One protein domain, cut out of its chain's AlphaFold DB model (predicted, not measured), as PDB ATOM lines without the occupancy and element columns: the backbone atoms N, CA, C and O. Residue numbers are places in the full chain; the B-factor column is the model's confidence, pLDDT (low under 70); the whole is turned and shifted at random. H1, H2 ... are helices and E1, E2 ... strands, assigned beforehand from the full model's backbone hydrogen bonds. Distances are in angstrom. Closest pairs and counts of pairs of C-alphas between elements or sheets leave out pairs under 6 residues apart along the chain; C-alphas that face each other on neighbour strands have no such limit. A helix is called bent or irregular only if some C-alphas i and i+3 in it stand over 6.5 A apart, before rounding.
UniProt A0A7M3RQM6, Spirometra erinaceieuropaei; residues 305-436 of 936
ATOM      1  N   ALA A 305     -14.047  71.289 -44.540       79.00
ATOM      2  CA  ALA A 305     -14.762  70.459 -43.567       79.00
ATOM      3  C   ALA A 305     -13.818  69.718 -42.603       79.00
ATOM      4  O   ALA A 305     -14.085  69.659 -41.406       79.00
ATOM      5  N   LYS A 306     -12.680  69.202 -43.093       80.25
ATOM      6  CA  LYS A 306     -11.665  68.579 -42.228       80.25
ATOM      7  C   LYS A 306     -11.008  69.599 -41.301       80.25
ATOM      8  O   LYS A 306     -10.779  69.279 -40.144       80.25
ATOM      9  N   ILE A 307     -10.739  70.813 -41.791       80.06
ATOM     10  CA  ILE A 307     -10.185  71.899 -40.964       80.06
ATOM     11  C   ILE A 307     -11.168  72.266 -39.846       80.06
ATOM     12  O   ILE A 307     -10.757  72.342 -38.694       80.06
ATOM     13  N   LYS A 308     -12.465  72.408 -40.158       81.00
ATOM     14  CA  LYS A 308     -13.510  72.664 -39.151       81.00
ATOM     15  C   LYS A 308     -13.608  71.541 -38.115       81.00
ATOM     16  O   LYS A 308     -13.585  71.813 -36.926       81.00
ATOM     17  N   LYS A 309     -13.585  70.278 -38.548       80.19
ATOM     18  CA  LYS A 309     -13.599  69.131 -37.626       80.19
ATOM     19  C   LYS A 309     -12.386  69.114 -36.683       80.19
ATOM     20  O   LYS A 309     -12.514  68.770 -35.511       80.19
ATOM     21  N   VAL A 310     -11.202  69.491 -37.175       77.19
ATOM     22  CA  VAL A 310      -9.992  69.641 -36.341       77.19
ATOM     23  C   VAL A 310     -10.124  70.832 -35.387       77.19
ATOM     24  O   VAL A 310      -9.722  70.745 -34.231       77.19
ATOM     25  N   ALA A 311     -10.743  71.920 -35.841       79.75
ATOM     26  CA  ALA A 311     -11.017  73.085 -35.011       79.75
ATOM     27  C   ALA A 311     -11.984  72.812 -33.853       79.75
ATOM     28  O   ALA A 311     -11.833  73.393 -32.782       79.75
ATOM     29  N   GLU A 312     -12.961  71.937 -34.073       82.06
ATOM     30  CA  GLU A 312     -13.948  71.530 -33.070       82.06
ATOM     31  C   GLU A 312     -13.384  70.502 -32.077       82.06
ATOM     32  O   GLU A 312     -13.787  70.482 -30.917       82.06
ATOM     33  N   SER A 313     -12.445  69.655 -32.516       75.81
ATOM     34  CA  SER A 313     -11.886  68.567 -31.694       75.81
ATOM     35  C   SER A 313     -10.693  68.979 -30.832       75.81
ATOM     36  O   SER A 313     -10.489  68.400 -29.771       75.81
ATOM     37  N   LEU A 314      -9.912  69.977 -31.251       75.75
ATOM     38  CA  LEU A 314      -8.732  70.436 -30.516       75.75
ATOM     39  C   LEU A 314      -9.007  71.760 -29.791       75.75
ATOM     40  O   LEU A 314      -9.821  72.566 -30.230       75.75
ATOM     41  N   LYS A 315      -8.286  72.028 -28.697       77.50
ATOM     42  CA  LYS A 315      -8.357  73.301 -27.952       77.50
ATOM     43  C   LYS A 315      -6.980  73.961 -27.824       77.50
ATOM     44  O   LYS A 315      -5.948  73.297 -27.932       77.50
ATOM     45  N   GLY A 316      -6.976  75.276 -27.594       78.56
ATOM     46  CA  GLY A 316      -5.776  76.057 -27.275       78.56
ATOM     47  C   GLY A 316      -4.722  76.119 -28.400       78.56
ATOM     48  O   GLY A 316      -5.070  75.986 -29.578       78.56
ATOM     49  N   PRO A 317      -3.425  76.302 -28.075       73.25
ATOM     50  CA  PRO A 317      -2.341  76.467 -29.059       73.25
ATOM     51  C   PRO A 317      -2.214  75.266 -29.992       73.25
ATOM     52  O   PRO A 317      -1.854  75.404 -31.164       73.25
ATOM     53  N   VAL A 318      -2.578  74.091 -29.473       71.38
ATOM     54  CA  VAL A 318      -2.507  72.824 -30.184       71.38
ATOM     55  C   VAL A 318      -3.446  72.845 -31.403       71.38
ATOM     56  O   VAL A 318      -3.039  72.566 -32.532       71.38
ATOM     57  N   ARG A 319      -4.691  73.304 -31.220       82.06
ATOM     58  CA  ARG A 319      -5.647  73.485 -32.324       82.06
ATOM     59  C   ARG A 319      -5.058  74.330 -33.453       82.06
ATOM     60  O   ARG A 319      -5.137  73.968 -34.625       82.06
ATOM     61  N   CYS A 320      -4.446  75.450 -33.102       82.31
ATOM     62  CA  CYS A 320      -4.021  76.443 -34.076       82.31
ATOM     63  C   CYS A 320      -2.770  76.082 -34.853       82.31
ATOM     64  O   CYS A 320      -2.671  76.414 -36.034       82.31
ATOM     65  N   GLN A 321      -1.854  75.341 -34.238       78.12
ATOM     66  CA  GLN A 321      -0.717  74.779 -34.954       78.12
ATOM     67  C   GLN A 321      -1.165  73.716 -35.964       78.12
ATOM     68  O   GLN A 321      -0.706  73.738 -37.107       78.12
ATOM     69  N   ALA A 322      -2.108  72.841 -35.594       77.31
ATOM     70  CA  ALA A 322      -2.673  71.855 -36.515       77.31
ATOM     71  C   ALA A 322      -3.389  72.522 -37.699       77.31
ATOM     72  O   ALA A 322      -3.126  72.190 -38.857       77.31
ATOM     73  N   ILE A 323      -4.236  73.516 -37.420       82.88
ATOM     74  CA  ILE A 323      -4.949  74.281 -38.449       82.88
ATOM     75  C   ILE A 323      -3.979  75.031 -39.355       82.88
ATOM     76  O   ILE A 323      -4.155  74.996 -40.570       82.88
ATOM     77  N   TYR A 324      -2.947  75.668 -38.799       84.88
ATOM     78  CA  TYR A 324      -1.918  76.352 -39.579       84.88
ATOM     79  C   TYR A 324      -1.203  75.397 -40.541       84.88
ATOM     80  O   TYR A 324      -1.107  75.708 -41.725       84.88
ATOM     81  N   MET A 325      -0.754  74.224 -40.074       79.00
ATOM     82  CA  MET A 325      -0.089  73.237 -40.936       79.00
ATOM     83  C   MET A 325      -1.008  72.777 -42.073       79.00
ATOM     84  O   MET A 325      -0.592  72.712 -43.230       79.00
ATOM     85  N   MET A 326      -2.280  72.513 -41.757       82.12
ATOM     86  CA  MET A 326      -3.273  72.110 -42.752       82.12
ATOM     87  C   MET A 326      -3.546  73.218 -43.778       82.12
ATOM     88  O   MET A 326      -3.564  72.981 -44.987       82.12
ATOM     89  N   LEU A 327      -3.744  74.443 -43.301       84.56
ATOM     90  CA  LEU A 327      -3.971  75.607 -44.143       84.56
ATOM     91  C   LEU A 327      -2.760  75.920 -45.019       84.56
ATOM     92  O   LEU A 327      -2.935  76.206 -46.198       84.56
ATOM     93  N   HIS A 328      -1.545  75.812 -44.482       84.94
ATOM     94  CA  HIS A 328      -0.321  76.101 -45.218       84.94
ATOM     95  C   HIS A 328      -0.164  75.180 -46.432       84.94
ATOM     96  O   HIS A 328       0.038  75.664 -47.544       84.94
ATOM     97  N   GLU A 329      -0.313  73.867 -46.237       81.25
ATOM     98  CA  GLU A 329      -0.204  72.884 -47.323       81.25
ATOM     99  C   GLU A 329      -1.311  73.057 -48.364       81.25
ATOM    100  O   GLU A 329      -1.046  73.044 -49.570       81.25
ATOM    101  N   LYS A 330      -2.552  73.281 -47.908       86.06
ATOM    102  CA  LYS A 330      -3.686  73.539 -48.799       86.06
ATOM    103  C   LYS A 330      -3.429  74.777 -49.666       86.06
ATOM    104  O   LYS A 330      -3.490  74.685 -50.888       86.06
ATOM    105  N   THR A 331      -3.086  75.903 -49.045       86.62
ATOM    106  CA  THR A 331      -2.837  77.179 -49.726       86.62
ATOM    107  C   THR A 331      -1.634  77.106 -50.653       86.62
ATOM    108  O   THR A 331      -1.697  77.616 -51.765       86.62
ATOM    109  N   LYS A 332      -0.558  76.417 -50.260       84.94
ATOM    110  CA  LYS A 332       0.597  76.171 -51.130       84.94
ATOM    111  C   LYS A 332       0.191  75.408 -52.394       84.94
ATOM    112  O   LYS A 332       0.578  75.805 -53.490       84.94
ATOM    113  N   LYS A 333      -0.607  74.343 -52.264       85.00
ATOM    114  CA  LYS A 333      -1.098  73.553 -53.405       85.00
ATOM    115  C   LYS A 333      -2.040  74.361 -54.302       85.00
ATOM    116  O   LYS A 333      -1.912  74.306 -55.520       85.00
ATOM    117  N   GLU A 334      -2.953  75.128 -53.710       87.12
ATOM    118  CA  GLU A 334      -3.868  76.013 -54.445       87.12
ATOM    119  C   GLU A 334      -3.109  77.125 -55.185       87.12
ATOM    120  O   GLU A 334      -3.414  77.386 -56.342       87.12
ATOM    121  N   LEU A 335      -2.064  77.704 -54.582       85.44
ATOM    122  CA  LEU A 335      -1.207  78.712 -55.218       85.44
ATOM    123  C   LEU A 335      -0.364  78.156 -56.367       85.44
ATOM    124  O   LEU A 335      -0.187  78.842 -57.371       85.44
ATOM    125  N   LEU A 336       0.148  76.928 -56.239       85.00
ATOM    126  CA  LEU A 336       0.866  76.253 -57.327       85.00
ATOM    127  C   LEU A 336      -0.050  75.966 -58.525       85.00
ATOM    128  O   LEU A 336       0.402  76.022 -59.663       85.00
ATOM    129  N   ASN A 337      -1.333  75.708 -58.264       85.81
ATOM    130  CA  ASN A 337      -2.350  75.451 -59.283       85.81
ATOM    131  C   ASN A 337      -3.122  76.718 -59.700       85.81
ATOM    132  O   ASN A 337      -4.065  76.633 -60.490       85.81
ATOM    133  N   ALA A 338      -2.783  77.887 -59.149       86.19
ATOM    134  CA  ALA A 338      -3.510  79.116 -59.416       86.19
ATOM    135  C   ALA A 338      -3.169  79.631 -60.818       86.19
ATOM    136  O   ALA A 338      -2.115  80.218 -61.053       86.19
ATOM    137  N   ASN A 339      -4.108  79.453 -61.747       82.62
ATOM    138  CA  ASN A 339      -3.958  79.905 -63.132       82.62
ATOM    139  C   ASN A 339      -4.141  81.424 -63.297       82.62
ATOM    140  O   ASN A 339      -3.864  81.968 -64.365       82.62
ATOM    141  N   SER A 340      -4.616  82.118 -62.258       82.44
ATOM    142  CA  SER A 340      -4.794  83.569 -62.254       82.44
ATOM    143  C   SER A 340      -4.319  84.197 -60.944       82.44
ATOM    144  O   SER A 340      -4.258  83.564 -59.889       82.44
ATOM    145  N   ARG A 341      -3.971  85.482 -61.018       78.62
ATOM    146  CA  ARG A 341      -3.474  86.263 -59.875       78.62
ATOM    147  C   ARG A 341      -4.562  86.558 -58.867       78.62
ATOM    148  O   ARG A 341      -4.300  86.529 -57.674       78.62
ATOM    149  N   ASP A 342      -5.760  86.830 -59.365       81.12
ATOM    150  CA  ASP A 342      -6.934  87.049 -58.533       81.12
ATOM    151  C   ASP A 342      -7.213  85.809 -57.696       81.12
ATOM    152  O   ASP A 342      -7.305  85.909 -56.479       81.12
ATOM    153  N   LEU A 343      -7.166  84.628 -58.322       84.69
ATOM    154  CA  LEU A 343      -7.284  83.364 -57.609       84.69
ATOM    155  C   LEU A 343      -6.163  83.192 -56.575       84.69
ATOM    156  O   LEU A 343      -6.430  82.738 -55.467       84.69
ATOM    157  N   ALA A 344      -4.924  83.589 -56.884       85.88
ATOM    158  CA  ALA A 344      -3.818  83.529 -55.930       85.88
ATOM    159  C   ALA A 344      -4.015  84.476 -54.727       85.88
ATOM    160  O   ALA A 344      -3.819  84.062 -53.584       85.88
ATOM    161  N   ILE A 345      -4.445  85.720 -54.959       84.50
ATOM    162  CA  ILE A 345      -4.765  86.697 -53.906       84.50
ATOM    163  C   ILE A 345      -5.926  86.191 -53.046       84.50
ATOM    164  O   ILE A 345      -5.814  86.192 -51.819       84.50
ATOM    165  N   ASP A 346      -6.991  85.689 -53.671       87.06
ATOM    166  CA  ASP A 346      -8.163  85.143 -52.984       87.06
ATOM    167  C   ASP A 346      -7.792  83.899 -52.161       87.06
ATOM    168  O   ASP A 346      -8.266  83.723 -51.040       87.06
ATOM    169  N   THR A 347      -6.868  83.072 -52.657       88.56
ATOM    170  CA  THR A 347      -6.346  81.905 -51.930       88.56
ATOM    171  C   THR A 347      -5.619  82.326 -50.647       88.56
ATOM    172  O   THR A 347      -5.864  81.755 -49.582       88.56
ATOM    173  N   VAL A 348      -4.759  83.352 -50.704       88.12
ATOM    174  CA  VAL A 348      -4.065  83.863 -49.504       88.12
ATOM    175  C   VAL A 348      -5.029  84.602 -48.575       88.12
ATOM    176  O   VAL A 348      -4.934  84.458 -47.357       88.12
ATOM    177  N   ALA A 349      -6.005  85.338 -49.109       86.62
ATOM    178  CA  ALA A 349      -7.044  85.962 -48.295       86.62
ATOM    179  C   ALA A 349      -7.851  84.903 -47.527       86.62
ATOM    180  O   ALA A 349      -8.072  85.045 -46.325       86.62
ATOM    181  N   ASN A 350      -8.221  83.803 -48.187       88.00
ATOM    182  CA  ASN A 350      -8.923  82.678 -47.573       88.00
ATOM    183  C   ASN A 350      -8.084  81.972 -46.503       88.00
ATOM    184  O   ASN A 350      -8.629  81.617 -45.457       88.00
ATOM    185  N   PHE A 351      -6.773  81.817 -46.722       89.25
ATOM    186  CA  PHE A 351      -5.840  81.329 -45.702       89.25
ATOM    187  C   PHE A 351      -5.911  82.183 -44.432       89.25
ATOM    188  O   PHE A 351      -6.135  81.656 -43.345       89.25
ATOM    189  N   ILE A 352      -5.776  83.505 -44.577       87.31
ATOM    190  CA  ILE A 352      -5.765  84.444 -43.448       87.31
ATOM    191  C   ILE A 352      -7.117  84.458 -42.741       87.31
ATOM    192  O   ILE A 352      -7.160  84.439 -41.515       87.31
ATOM    193  N   ASN A 353      -8.217  84.455 -43.496       86.75
ATOM    194  CA  ASN A 353      -9.563  84.480 -42.934       86.75
ATOM    195  C   ASN A 353      -9.860  83.217 -42.133       86.75
ATOM    196  O   ASN A 353     -10.319  83.322 -41.002       86.75
ATOM    197  N   LEU A 354      -9.571  82.040 -42.698       86.12
ATOM    198  CA  LEU A 354      -9.844  80.775 -42.024       86.12
ATOM    199  C   LEU A 354      -8.914  80.568 -40.828       86.12
ATOM    200  O   LEU A 354      -9.325  80.008 -39.815       86.12
ATOM    201  N   TRP A 355      -7.669  81.033 -40.917       87.50
ATOM    202  CA  TRP A 355      -6.759  81.003 -39.782       87.50
ATOM    203  C   TRP A 355      -7.249  81.943 -38.672       87.50
ATOM    204  O   TRP A 355      -7.460  81.504 -37.545       87.50
ATOM    205  N   SER A 356      -7.537  83.204 -39.010       84.94
ATOM    206  CA  SER A 356      -8.019  84.224 -38.072       84.94
ATOM    207  C   SER A 356      -9.331  83.817 -37.398       84.94
ATOM    208  O   SER A 356      -9.420  83.858 -36.176       84.94
ATOM    209  N   SER A 357     -10.321  83.316 -38.148       85.56
ATOM    210  CA  SER A 357     -11.614  82.903 -37.582       85.56
ATOM    211  C   SER A 357     -11.500  81.754 -36.583       85.56
ATOM    212  O   SER A 357     -12.379  81.578 -35.750       85.56
ATOM    213  N   THR A 358     -10.442  80.949 -36.691       84.00
ATOM    214  CA  THR A 358     -10.314  79.704 -35.927       84.00
ATOM    215  C   THR A 358      -9.256  79.778 -34.824       84.00
ATOM    216  O   THR A 358      -9.201  78.904 -33.959       84.00
ATOM    217  N   CYS A 359      -8.424  80.821 -34.849       85.56
ATOM    218  CA  CYS A 359      -7.297  81.021 -33.936       85.56
ATOM    219  C   CYS A 359      -7.238  82.407 -33.294       85.56
ATOM    220  O   CYS A 359      -6.246  82.756 -32.656       85.56
ATOM    221  N   ALA A 360      -8.300  83.198 -33.447       79.12
ATOM    222  CA  ALA A 360      -8.441  84.522 -32.852       79.12
ATOM    223  C   ALA A 360      -8.388  84.529 -31.312       79.12
ATOM    224  O   ALA A 360      -8.076  85.565 -30.722       79.12
ATOM    225  N   ASP A 361      -8.701  83.411 -30.665       78.94
ATOM    226  CA  ASP A 361      -8.823  83.251 -29.213       78.94
ATOM    227  C   ASP A 361      -7.522  82.828 -28.508       78.94
ATOM    228  O   ASP A 361      -7.512  82.683 -27.287       78.94
ATOM    229  N   LEU A 362      -6.413  82.655 -29.237       76.75
ATOM    230  CA  LEU A 362      -5.122  82.348 -28.622       76.75
ATOM    231  C   LEU A 362      -4.609  83.502 -27.764       76.75
ATOM    232  O   LEU A 362      -4.557  84.654 -28.212       76.75
ATOM    233  N   THR A 363      -4.113  83.177 -26.569       74.12
ATOM    234  CA  THR A 363      -3.443  84.173 -25.736       74.12
ATOM    235  C   THR A 363      -2.157  84.657 -26.416       74.12
ATOM    236  O   THR A 363      -1.521  83.931 -27.192       74.12
ATOM    237  N   PRO A 364      -1.695  85.883 -26.133       66.50
ATOM    238  CA  PRO A 364      -0.487  86.391 -26.769       66.50
ATOM    239  C   PRO A 364       0.783  85.564 -26.498       66.50
ATOM    240  O   PRO A 364       1.687  85.554 -27.332       66.50
ATOM    241  N   ARG A 365       0.842  84.846 -25.367       65.50
ATOM    242  CA  ARG A 365       1.945  83.937 -25.018       65.50
ATOM    243  C   ARG A 365       1.927  82.671 -25.879       65.50
ATOM    244  O   ARG A 365       2.967  82.262 -26.383       65.50
ATOM    245  N   GLU A 366       0.750  82.096 -26.102       68.44
ATOM    246  CA  GLU A 366       0.545  80.938 -26.984       68.44
ATOM    247  C   GLU A 366       0.822  81.278 -28.458       68.44
ATOM    248  O   GLU A 366       1.344  80.458 -29.211       68.44
ATOM    249  N   ASN A 367       0.556  82.526 -28.853       66.44
ATOM    250  CA  ASN A 367       0.784  83.030 -30.206       66.44
ATOM    251  C   ASN A 367       2.263  83.177 -30.600       66.44
ATOM    252  O   ASN A 367       2.571  83.190 -31.795       66.44
ATOM    253  N   GLN A 368       3.196  83.264 -29.642       66.12
ATOM    254  CA  GLN A 368       4.621  83.430 -29.962       66.12
ATOM    255  C   GLN A 368       5.175  82.261 -30.789       66.12
ATOM    256  O   GLN A 368       5.968  82.486 -31.704       66.12
ATOM    257  N   LEU A 369       4.702  81.036 -30.533       65.00
ATOM    258  CA  LEU A 369       5.130  79.828 -31.247       65.00
ATOM    259  C   LEU A 369       4.686  79.811 -32.718       65.00
ATOM    260  O   LEU A 369       5.361  79.227 -33.564       65.00
ATOM    261  N   LEU A 370       3.573  80.475 -33.044       69.12
ATOM    262  CA  LEU A 370       3.005  80.505 -34.397       69.12
ATOM    263  C   LEU A 370       3.433  81.729 -35.208       69.12
ATOM    264  O   LEU A 370       3.297  81.730 -36.430       69.12
ATOM    265  N   ARG A 371       4.011  82.746 -34.558       70.75
ATOM    266  CA  ARG A 371       4.410  84.004 -35.196       70.75
ATOM    267  C   ARG A 371       5.421  83.804 -36.324       70.75
ATOM    268  O   ARG A 371       5.209  84.297 -37.430       70.75
ATOM    269  N   GLN A 372       6.523  83.107 -36.052       69.56
ATOM    270  CA  GLN A 372       7.589  82.906 -37.037       69.56
ATOM    271  C   GLN A 372       7.141  82.007 -38.207       69.56
ATOM    272  O   GLN A 372       7.344  82.416 -39.353       69.56
ATOM    273  N   PRO A 373       6.468  80.860 -37.982       69.31
ATOM    274  CA  PRO A 373       5.900  80.063 -39.069       69.31
ATOM    275  C   PRO A 373       4.901  80.844 -39.935       69.31
ATOM    276  O   PRO A 373       5.027  80.860 -41.161       69.31
ATOM    277  N   LEU A 374       3.952  81.560 -39.319       74.50
ATOM    278  CA  LEU A 374       2.949  82.349 -40.043       74.50
ATOM    279  C   LEU A 374       3.604  83.412 -40.931       74.50
ATOM    280  O   LEU A 374       3.230  83.577 -42.092       74.50
ATOM    281  N   PHE A 375       4.632  84.081 -40.410       73.25
ATOM    282  CA  PHE A 375       5.403  85.067 -41.155       73.25
ATOM    283  C   PHE A 375       6.131  84.458 -42.361       73.25
ATOM    284  O   PHE A 375       6.041  84.995 -43.467       73.25
ATOM    285  N   ILE A 376       6.797  83.312 -42.175       70.88
ATOM    286  CA  ILE A 376       7.495  82.595 -43.254       70.88
ATOM    287  C   ILE A 376       6.506  82.171 -44.348       70.88
ATOM    288  O   ILE A 376       6.781  82.354 -45.537       70.88
ATOM    289  N   SER A 377       5.328  81.661 -43.976       75.81
ATOM    290  CA  SER A 377       4.293  81.288 -44.947       75.81
ATOM    291  C   SER A 377       3.776  82.478 -45.736       75.81
ATOM    292  O   SER A 377       3.688  82.399 -46.957       75.81
ATOM    293  N   LEU A 378       3.471  83.592 -45.068       78.38
ATOM    294  CA  LEU A 378       2.994  84.800 -45.739       78.38
ATOM    295  C   LEU A 378       4.046  85.355 -46.703       78.38
ATOM    296  O   LEU A 378       3.712  85.724 -47.828       78.38
ATOM    297  N   GLN A 379       5.325  85.329 -46.320       73.94
ATOM    298  CA  GLN A 379       6.426  85.708 -47.204       73.94
ATOM    299  C   GLN A 379       6.503  84.801 -48.441       73.94
ATOM    300  O   GLN A 379       6.648  85.289 -49.565       73.94
ATOM    301  N   MET A 380       6.392  83.485 -48.250       75.75
ATOM    302  CA  MET A 380       6.385  82.513 -49.343       75.75
ATOM    303  C   MET A 380       5.187  82.721 -50.277       75.75
ATOM    304  O   MET A 380       5.352  82.714 -51.496       75.75
ATOM    305  N   PHE A 381       4.000  82.963 -49.727       82.25
ATOM    306  CA  PHE A 381       2.780  83.163 -50.504       82.25
ATOM    307  C   PHE A 381       2.799  84.468 -51.300       82.25
ATOM    308  O   PHE A 381       2.451  84.459 -52.476       82.25
ATOM    309  N   ILE A 382       3.293  85.564 -50.717       77.44
ATOM    310  CA  ILE A 382       3.495  86.823 -51.448       77.44
ATOM    311  C   ILE A 382       4.473  86.608 -52.609       77.44
ATOM    312  O   ILE A 382       4.203  87.046 -53.726       77.44
ATOM    313  N   ARG A 383       5.574  85.874 -52.391       74.88
ATOM    314  CA  ARG A 383       6.506  85.520 -53.476       74.88
ATOM    315  C   ARG A 383       5.825  84.705 -54.573       74.88
ATOM    316  O   ARG A 383       6.048  84.987 -55.743       74.88
ATOM    317  N   MET A 384       4.985  83.734 -54.217       77.38
ATOM    318  CA  MET A 384       4.230  82.942 -55.193       77.38
ATOM    319  C   MET A 384       3.227  83.791 -55.983       77.38
ATOM    320  O   MET A 384       3.141  83.630 -57.197       77.38
ATOM    321  N   ILE A 385       2.542  84.749 -55.344       78.06
ATOM    322  CA  ILE A 385       1.682  85.724 -56.037       78.06
ATOM    323  C   ILE A 385       2.500  86.525 -57.063       78.06
ATOM    324  O   ILE A 385       2.069  86.678 -58.206       78.06
ATOM    325  N   VAL A 386       3.695  86.992 -56.682       72.88
ATOM    326  CA  VAL A 386       4.586  87.762 -57.568       72.88
ATOM    327  C   VAL A 386       5.113  86.905 -58.725       72.88
ATOM    328  O   VAL A 386       5.106  87.352 -59.868       72.88
ATOM    329  N   ILE A 387       5.519  85.659 -58.474       73.88
ATOM    330  CA  ILE A 387       6.019  84.747 -59.519       73.88
ATOM    331  C   ILE A 387       4.904  84.373 -60.505       73.88
ATOM    332  O   ILE A 387       5.120  84.384 -61.718       73.88
ATOM    333  N   ASN A 388       3.692  84.114 -60.009       70.94
ATOM    334  CA  ASN A 388       2.523  83.868 -60.856       70.94
ATOM    335  C   ASN A 388       2.086  85.137 -61.615       70.94
ATOM    336  O   ASN A 388       1.368  85.061 -62.616       70.94
ATOM    337  N   SER A 389       2.566  86.317 -61.207       63.88
ATOM    338  CA  SER A 389       2.372  87.572 -61.925       63.88
ATOM    339  C   SER A 389       3.403  87.762 -63.045       63.88
ATOM    340  O   SER A 389       4.272  88.618 -62.981       63.88
ATOM    341  N   LYS A 390       3.305  86.972 -64.123       56.16
ATOM    342  CA  LYS A 390       4.121  87.162 -65.342       56.16
ATOM    343  C   LYS A 390       3.951  88.590 -65.912       56.16
ATOM    344  O   LYS A 390       3.009  88.832 -66.662       56.16
ATOM    345  N   ASN A 391       4.820  89.530 -65.526       51.25
ATOM    346  CA  ASN A 391       5.023  90.882 -66.080       51.25
ATOM    347  C   ASN A 391       3.793  91.801 -66.236       51.25
ATOM    348  O   ASN A 391       3.771  92.628 -67.142       51.25
ATOM    349  N   ALA A 392       2.771  91.711 -65.381       53.22
ATOM    350  CA  ALA A 392       1.672  92.688 -65.438       53.22
ATOM    351  C   ALA A 392       1.412  93.309 -64.067       53.22
ATOM    352  O   ALA A 392       1.701  92.699 -63.039       53.22
ATOM    353  N   VAL A 393       0.863  94.514 -64.054       56.03
ATOM    354  CA  VAL A 393       0.609  95.296 -62.840       56.03
ATOM    355  C   VAL A 393      -0.453  94.602 -61.975       56.03
ATOM    356  O   VAL A 393      -1.448  94.096 -62.494       56.03
ATOM    357  N   VAL A 394      -0.236  94.523 -60.660       57.06
ATOM    358  CA  VAL A 394      -1.231  94.009 -59.701       57.06
ATOM    359  C   VAL A 394      -2.163  95.156 -59.312       57.06
ATOM    360  O   VAL A 394      -1.691  96.215 -58.909       57.06
ATOM    361  N   SER A 395      -3.481  94.961 -59.418       59.97
ATOM    362  CA  SER A 395      -4.449  95.988 -59.020       59.97
ATOM    363  C   SER A 395      -4.393  96.238 -57.509       59.97
ATOM    364  O   SER A 395      -4.618  95.328 -56.703       59.97
ATOM    365  N   GLY A 396      -4.139  97.492 -57.123       60.59
ATOM    366  CA  GLY A 396      -4.109  97.918 -55.721       60.59
ATOM    367  C   GLY A 396      -5.413  97.617 -54.972       60.59
ATOM    368  O   GLY A 396      -5.362  97.280 -53.793       60.59
ATOM    369  N   LYS A 397      -6.565  97.611 -55.665       68.94
ATOM    370  CA  LYS A 397      -7.893  97.346 -55.078       68.94
ATOM    371  C   LYS A 397      -8.021  95.970 -54.416       68.94
ATOM    372  O   LYS A 397      -8.811  95.827 -53.491       68.94
ATOM    373  N   ARG A 398      -7.261  94.964 -54.863       65.81
ATOM    374  CA  ARG A 398      -7.302  93.598 -54.300       65.81
ATOM    375  C   ARG A 398      -6.104  93.281 -53.412       65.81
ATOM    376  O   ARG A 398      -6.245  92.588 -52.407       65.81
ATOM    377  N   LEU A 399      -4.936  93.830 -53.740       70.56
ATOM    378  CA  LEU A 399      -3.729  93.629 -52.941       70.56
ATOM    379  C   LEU A 399      -3.791  94.374 -51.599       70.56
ATOM    380  O   LEU A 399      -3.326  93.851 -50.589       70.56
ATOM    381  N   TYR A 400      -4.387  95.567 -51.565       66.06
ATOM    382  CA  TYR A 400      -4.473  96.383 -50.356       66.06
ATOM    383  C   TYR A 400      -5.323  95.746 -49.240       66.06
ATOM    384  O   TYR A 400      -4.807  95.621 -48.128       66.06
ATOM    385  N   PRO A 401      -6.548  95.233 -49.501       73.88
ATOM    386  CA  PRO A 401      -7.290  94.458 -48.506       73.88
ATOM    387  C   PRO A 401      -6.505  93.259 -47.964       73.88
ATOM    388  O   PRO A 401      -6.587  92.957 -46.774       73.88
ATOM    389  N   LEU A 402      -5.737  92.575 -48.821       76.75
ATOM    390  CA  LEU A 402      -4.930  91.430 -48.411       76.75
ATOM    391  C   LEU A 402      -3.801  91.859 -47.466       76.75
ATOM    392  O   LEU A 402      -3.658  91.286 -46.388       76.75
ATOM    393  N   LEU A 403      -3.028  92.882 -47.840       74.62
ATOM    394  CA  LEU A 403      -1.949  93.423 -47.009       74.62
ATOM    395  C   LEU A 403      -2.480  93.963 -45.677       74.62
ATOM    396  O   LEU A 403      -1.887  93.702 -44.633       74.62
ATOM    397  N   TYR A 404      -3.634  94.631 -45.701       74.62
ATOM    398  CA  TYR A 404      -4.323  95.082 -44.498       74.62
ATOM    399  C   TYR A 404      -4.669  93.927 -43.560       74.62
ATOM    400  O   TYR A 404      -4.337  93.969 -42.377       74.62
ATOM    401  N   ARG A 405      -5.258  92.848 -44.085       74.06
ATOM    402  CA  ARG A 405      -5.595  91.659 -43.288       74.06
ATOM    403  C   ARG A 405      -4.358  90.947 -42.749       74.06
ATOM    404  O   ARG A 405      -4.370  90.523 -41.596       74.06
ATOM    405  N   ILE A 406      -3.288  90.854 -43.542       77.00
ATOM    406  CA  ILE A 406      -1.990  90.343 -43.078       77.00
ATOM    407  C   ILE A 406      -1.514  91.154 -41.873       77.00
ATOM    408  O   ILE A 406      -1.117  90.581 -40.862       77.00
ATOM    409  N   MET A 407      -1.583  92.479 -41.964       72.69
ATOM    410  CA  MET A 407      -1.132  93.365 -40.896       72.69
ATOM    411  C   MET A 407      -2.014  93.286 -39.659       72.69
ATOM    412  O   MET A 407      -1.470  93.203 -38.566       72.69
ATOM    413  N   LEU A 408      -3.340  93.232 -39.805       73.19
ATOM    414  CA  LEU A 408      -4.251  93.027 -38.677       73.19
ATOM    415  C   LEU A 408      -3.935  91.736 -37.924       73.19
ATOM    416  O   LEU A 408      -3.835  91.748 -36.697       73.19
ATOM    417  N   VAL A 409      -3.720  90.639 -38.655       70.62
ATOM    418  CA  VAL A 409      -3.328  89.367 -38.050       70.62
ATOM    419  C   VAL A 409      -1.979  89.511 -37.351       70.62
ATOM    420  O   VAL A 409      -1.885  89.252 -36.158       70.62
ATOM    421  N   LEU A 410      -0.946  90.016 -38.028       70.94
ATOM    422  CA  LEU A 410       0.375  90.190 -37.416       70.94
ATOM    423  C   LEU A 410       0.345  91.101 -36.176       70.94
ATOM    424  O   LEU A 410       0.987  90.763 -35.185       70.94
ATOM    425  N   ASN A 411      -0.424  92.194 -36.197       67.38
ATOM    426  CA  ASN A 411      -0.572  93.129 -35.078       67.38
ATOM    427  C   ASN A 411      -1.256  92.489 -33.868       67.38
ATOM    428  O   ASN A 411      -0.800  92.653 -32.736       67.38
ATOM    429  N   ARG A 412      -2.311  91.700 -34.099       66.50
ATOM    430  CA  ARG A 412      -2.974  90.927 -33.038       66.50
ATOM    431  C   ARG A 412      -1.998  89.964 -32.350       66.50
ATOM    432  O   ARG A 412      -2.151  89.664 -31.170       66.50
ATOM    433  N   HIS A 413      -0.946  89.536 -33.051       62.78
ATOM    434  CA  HIS A 413       0.113  88.679 -32.506       62.78
ATOM    435  C   HIS A 413       1.341  89.427 -31.964       62.78
ATOM    436  O   HIS A 413       2.220  88.783 -31.387       62.78
ATOM    437  N   THR A 414       1.431  90.756 -32.098       56.75
ATOM    438  CA  THR A 414       2.533  91.571 -31.541       56.75
ATOM    439  C   THR A 414       2.156  92.361 -30.285       56.75
ATOM    440  O   THR A 414       3.060  92.776 -29.556       56.75
ATOM    441  N   GLN A 415       0.862  92.521 -29.984       52.97
ATOM    442  CA  GLN A 415       0.359  93.401 -28.917       52.97
ATOM    443  C   GLN A 415       0.828  93.076 -27.481       52.97
ATOM    444  O   GLN A 415       0.832  93.976 -26.651       52.97
ATOM    445  N   SER A 416       1.306  91.866 -27.156       45.19
ATOM    446  CA  SER A 416       1.771  91.576 -25.775       45.19
ATOM    447  C   SER A 416       3.223  91.915 -25.463       45.19
ATOM    448  O   SER A 416       3.657  91.723 -24.330       45.19
ATOM    449  N   CYS A 417       4.011  92.374 -26.433       41.72
ATOM    450  CA  CYS A 417       5.451  92.545 -26.234       41.72
ATOM    451  C   CYS A 417       5.959  93.835 -26.876       41.72
ATOM    452  O   CYS A 417       6.812  93.755 -27.754       41.72
ATOM    453  N   GLY A 418       5.424  95.005 -26.489       45.66
ATOM    454  CA  GLY A 418       5.965  96.333 -26.846       45.66
ATOM    455  C   GLY A 418       6.439  96.472 -28.301       45.66
ATOM    456  O   GLY A 418       7.472  97.092 -28.567       45.66
ATOM    457  N   GLY A 419       5.782  95.778 -29.234       41.69
ATOM    458  CA  GLY A 419       6.235  95.572 -30.604       41.69
ATOM    459  C   GLY A 419       5.708  96.665 -31.528       41.69
ATOM    460  O   GLY A 419       4.756  97.350 -31.168       41.69
ATOM    461  N   PRO A 420       6.306  96.860 -32.718       40.94
ATOM    462  CA  PRO A 420       5.778  97.806 -33.698       40.94
ATOM    463  C   PRO A 420       4.315  97.478 -34.037       40.94
ATOM    464  O   PRO A 420       3.971  96.321 -34.284       40.94
ATOM    465  N   PHE A 421       3.480  98.515 -34.019       39.88
ATOM    466  CA  PHE A 421       2.065  98.521 -34.367       39.88
ATOM    467  C   PHE A 421       1.911  99.095 -35.770       39.88
ATOM    468  O   PHE A 421       2.224 100.258 -36.019       39.88
ATOM    469  N   MET A 422       1.426  98.307 -36.718       45.25
ATOM    470  CA  MET A 422       1.319  98.801 -38.083       45.25
ATOM    471  C   MET A 422      -0.095  99.302 -38.409       45.25
ATOM    472  O   MET A 422      -1.057  98.572 -38.216       45.25
ATOM    473  N   SER A 423      -0.241 100.514 -38.944       38.41
ATOM    474  CA  SER A 423      -1.530 101.091 -39.342       38.41
ATOM    475  C   SER A 423      -1.631 101.250 -40.863       38.41
ATOM    476  O   SER A 423      -0.661 101.503 -41.577       38.41
ATOM    477  N   ILE A 424      -2.838 101.087 -41.383       41.69
ATOM    478  CA  ILE A 424      -3.169 101.255 -42.795       41.69
ATOM    479  C   ILE A 424      -4.461 102.061 -42.840       41.69
ATOM    480  O   ILE A 424      -5.447 101.676 -42.217       41.69
ATOM    481  N   SER A 425      -4.453 103.175 -43.575       37.97
ATOM    482  CA  SER A 425      -5.629 104.028 -43.755       37.97
ATOM    483  C   SER A 425      -6.160 103.885 -45.176       37.97
ATOM    484  O   SER A 425      -5.565 104.406 -46.125       37.97
ATOM    485  N   TRP A 426      -7.302 103.204 -45.311       35.03
ATOM    486  CA  TRP A 426      -7.967 102.976 -46.598       35.03
ATOM    487  C   TRP A 426      -8.308 104.287 -47.318       35.03
ATOM    488  O   TRP A 426      -8.175 104.371 -48.535       35.03
ATOM    489  N   GLN A 427      -8.675 105.335 -46.573       36.41
ATOM    490  CA  GLN A 427      -9.026 106.647 -47.129       36.41
ATOM    491  C   GLN A 427      -7.848 107.363 -47.804       36.41
ATOM    492  O   GLN A 427      -8.060 108.199 -48.675       36.41
ATOM    493  N   THR A 428      -6.604 107.047 -47.429       37.16
ATOM    494  CA  THR A 428      -5.421 107.749 -47.953       37.16
ATOM    495  C   THR A 428      -4.582 106.906 -48.909       37.16
ATOM    496  O   THR A 428      -3.595 107.411 -49.442       37.16
ATOM    497  N   SER A 429      -4.936 105.632 -49.128       33.62
ATOM    498  CA  SER A 429      -4.121 104.655 -49.870       33.62
ATOM    499  C   SER A 429      -2.692 104.501 -49.325       33.62
ATOM    500  O   SER A 429      -1.827 103.975 -50.026       33.62
ATOM    501  N   ARG A 430      -2.431 104.955 -48.088       34.56
ATOM    502  CA  ARG A 430      -1.110 104.968 -47.444       34.56
ATOM    503  C   ARG A 430      -1.003 103.862 -46.395       34.56
ATOM    504  O   ARG A 430      -1.975 103.511 -45.724       34.56
ATOM    505  N   ILE A 431       0.208 103.334 -46.257       36.91
ATOM    506  CA  ILE A 431       0.603 102.365 -45.229       36.91
ATOM    507  C   ILE A 431       1.574 103.087 -44.289       36.91
ATOM    508  O   ILE A 431       2.538 103.680 -44.766       36.91
ATOM    509  N   GLY A 432       1.320 103.068 -42.979       34.69
ATOM    510  CA  GLY A 432       2.180 103.685 -41.967       34.69
ATOM    511  C   GLY A 432       2.521 102.692 -40.858       34.69
ATOM    512  O   GLY A 432       1.638 102.129 -40.224       34.69
ATOM    513  N   VAL A 433       3.803 102.452 -40.595       36.88
ATOM    514  CA  VAL A 433       4.230 101.578 -39.488       36.88
ATOM    515  C   VAL A 433       4.589 102.443 -38.284       36.88
ATOM    516  O   VAL A 433       5.480 103.283 -38.386       36.88
ATOM    517  N   PHE A 434       3.910 102.230 -37.159       39.91
ATOM    518  CA  PHE A 434       4.108 102.953 -35.901       39.91
ATOM    519  C   PHE A 434       4.604 101.984 -34.809       39.91
ATOM    520  O   PHE A 434       4.667 100.771 -35.004       39.91
ATOM    521  N   ARG A 435       5.019 102.472 -33.641       38.12
ATOM    522  CA  ARG A 435       5.276 101.626 -32.463       38.12
ATOM    523  C   ARG A 435       4.718 102.354 -31.252       38.12
ATOM    524  O   ARG A 435       5.305 103.331 -30.811       38.12
ATOM    525  N   TYR A 436       3.559 101.905 -30.787       41.44
ATOM    526  CA  TYR A 436       2.911 102.401 -29.574       41.44
ATOM    527  C   TYR A 436       3.352 101.557 -28.369       41.44
ATOM    528  O   TYR A 436       3.737 100.394 -28.538       41.44
TER     529      TYR A 436
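AT A GLANCE: This is residues 305 to 436 of the 936 residues of a protein of Spirometra erinaceieuropaei (UniProt A0A7M3RQM6). Four helices, H2, H3, H4 and H5, form an up-and-down bundle, with H3 and H4 in its middle, H2 on one side of them and H5 on the other. The short helix H1 folds back beside H2, and a small two-stranded hairpin, E1 and E2, lies beyond H5 at the opposite end of this stack. The printed part has 132 residues, with five named helices followed by two named strands, in the order H1 H2 H3 H4 H5 E1 E2; the sheet, E1 - E2, is antiparallel and the class is mostly helix. The whole is compact, with a radius of gyration of the C-alphas of 15.3 A, and spans 43 by 38 by 21 A.

HOW THE PARTS SIT: E1, residues 421 to 425, and E2, residues 430 to 434, are a hairpin; N 421 and O 434 are 2.7 A apart and N 423 and O 432 2.8 A, both within hydrogen-bond range. H5, residues 396 to 412, comes closest to E1 at the C-alphas of Asn 411 and Phe 421, 6.0 A apart. H5 and E2 are near each other, with 5 pairs of C-alphas within 10 A. H5 touches H3, residues 341 to 359, closest at the C-alphas of Ala 349 and Leu 402, 5.9 A, at a shallow tilt of 23 degrees, the same way. H4, residues 364 to 388, is close to H5 but not clearly touching it, with the C-alphas of Arg 371 and Leu 410 7.7 A apart. H3 and H4 are a helical hairpin; residues 341 to 348 touch residues 381 to 388, closest at the C-alphas of Ala 344 and Ile 385, 5.9 A. H2, residues 316 to 336, touches H3 at a shallow tilt of 8 degrees, opposite ways, with the C-alphas of Leu 335 and Ala 344 5.5 A apart. H2 also touches H4, closest at the C-alphas of Pro 317 and Glu 366, 5.7 A. H1, residues 305 to 313, touches residues 319 to 327 of H2, closest at the C-alphas of Ala 311 and Arg 319, 6.0 A. H1 and H5 are apart. In H1 and H3 every O i to N i+4 pair is within hydrogen-bond range; the counts are 16 of 17 in H2, 16 of 21 in H4 and 11 of 13 in H5.

IN THESE COORDINATES: H1 begins at C-alpha 305, (-14.762, 70.459, -43.567). H2 is 30.8 A long, H3 26.7 A and H5 23.8 A. H4, 34.3 A, is irregular, with C-alphas 369 and 372 7.0 A apart and a kink of 46 degrees near residue 371. E1 begins at C-alpha 421, (2.065, 98.521, -34.367), and E2 ends at C-alpha 434, (4.108, 102.953, -35.901).

THE WHOLE: The two C-alphas farthest apart, those of Ser 313 and Asn 391, are 44.3 A apart. The printed part has no cut, and no link is long. The mean pLDDT of the printed part is 70.2, and 46 residues are under 70, among them residues 389 to 398 and 411 to 436.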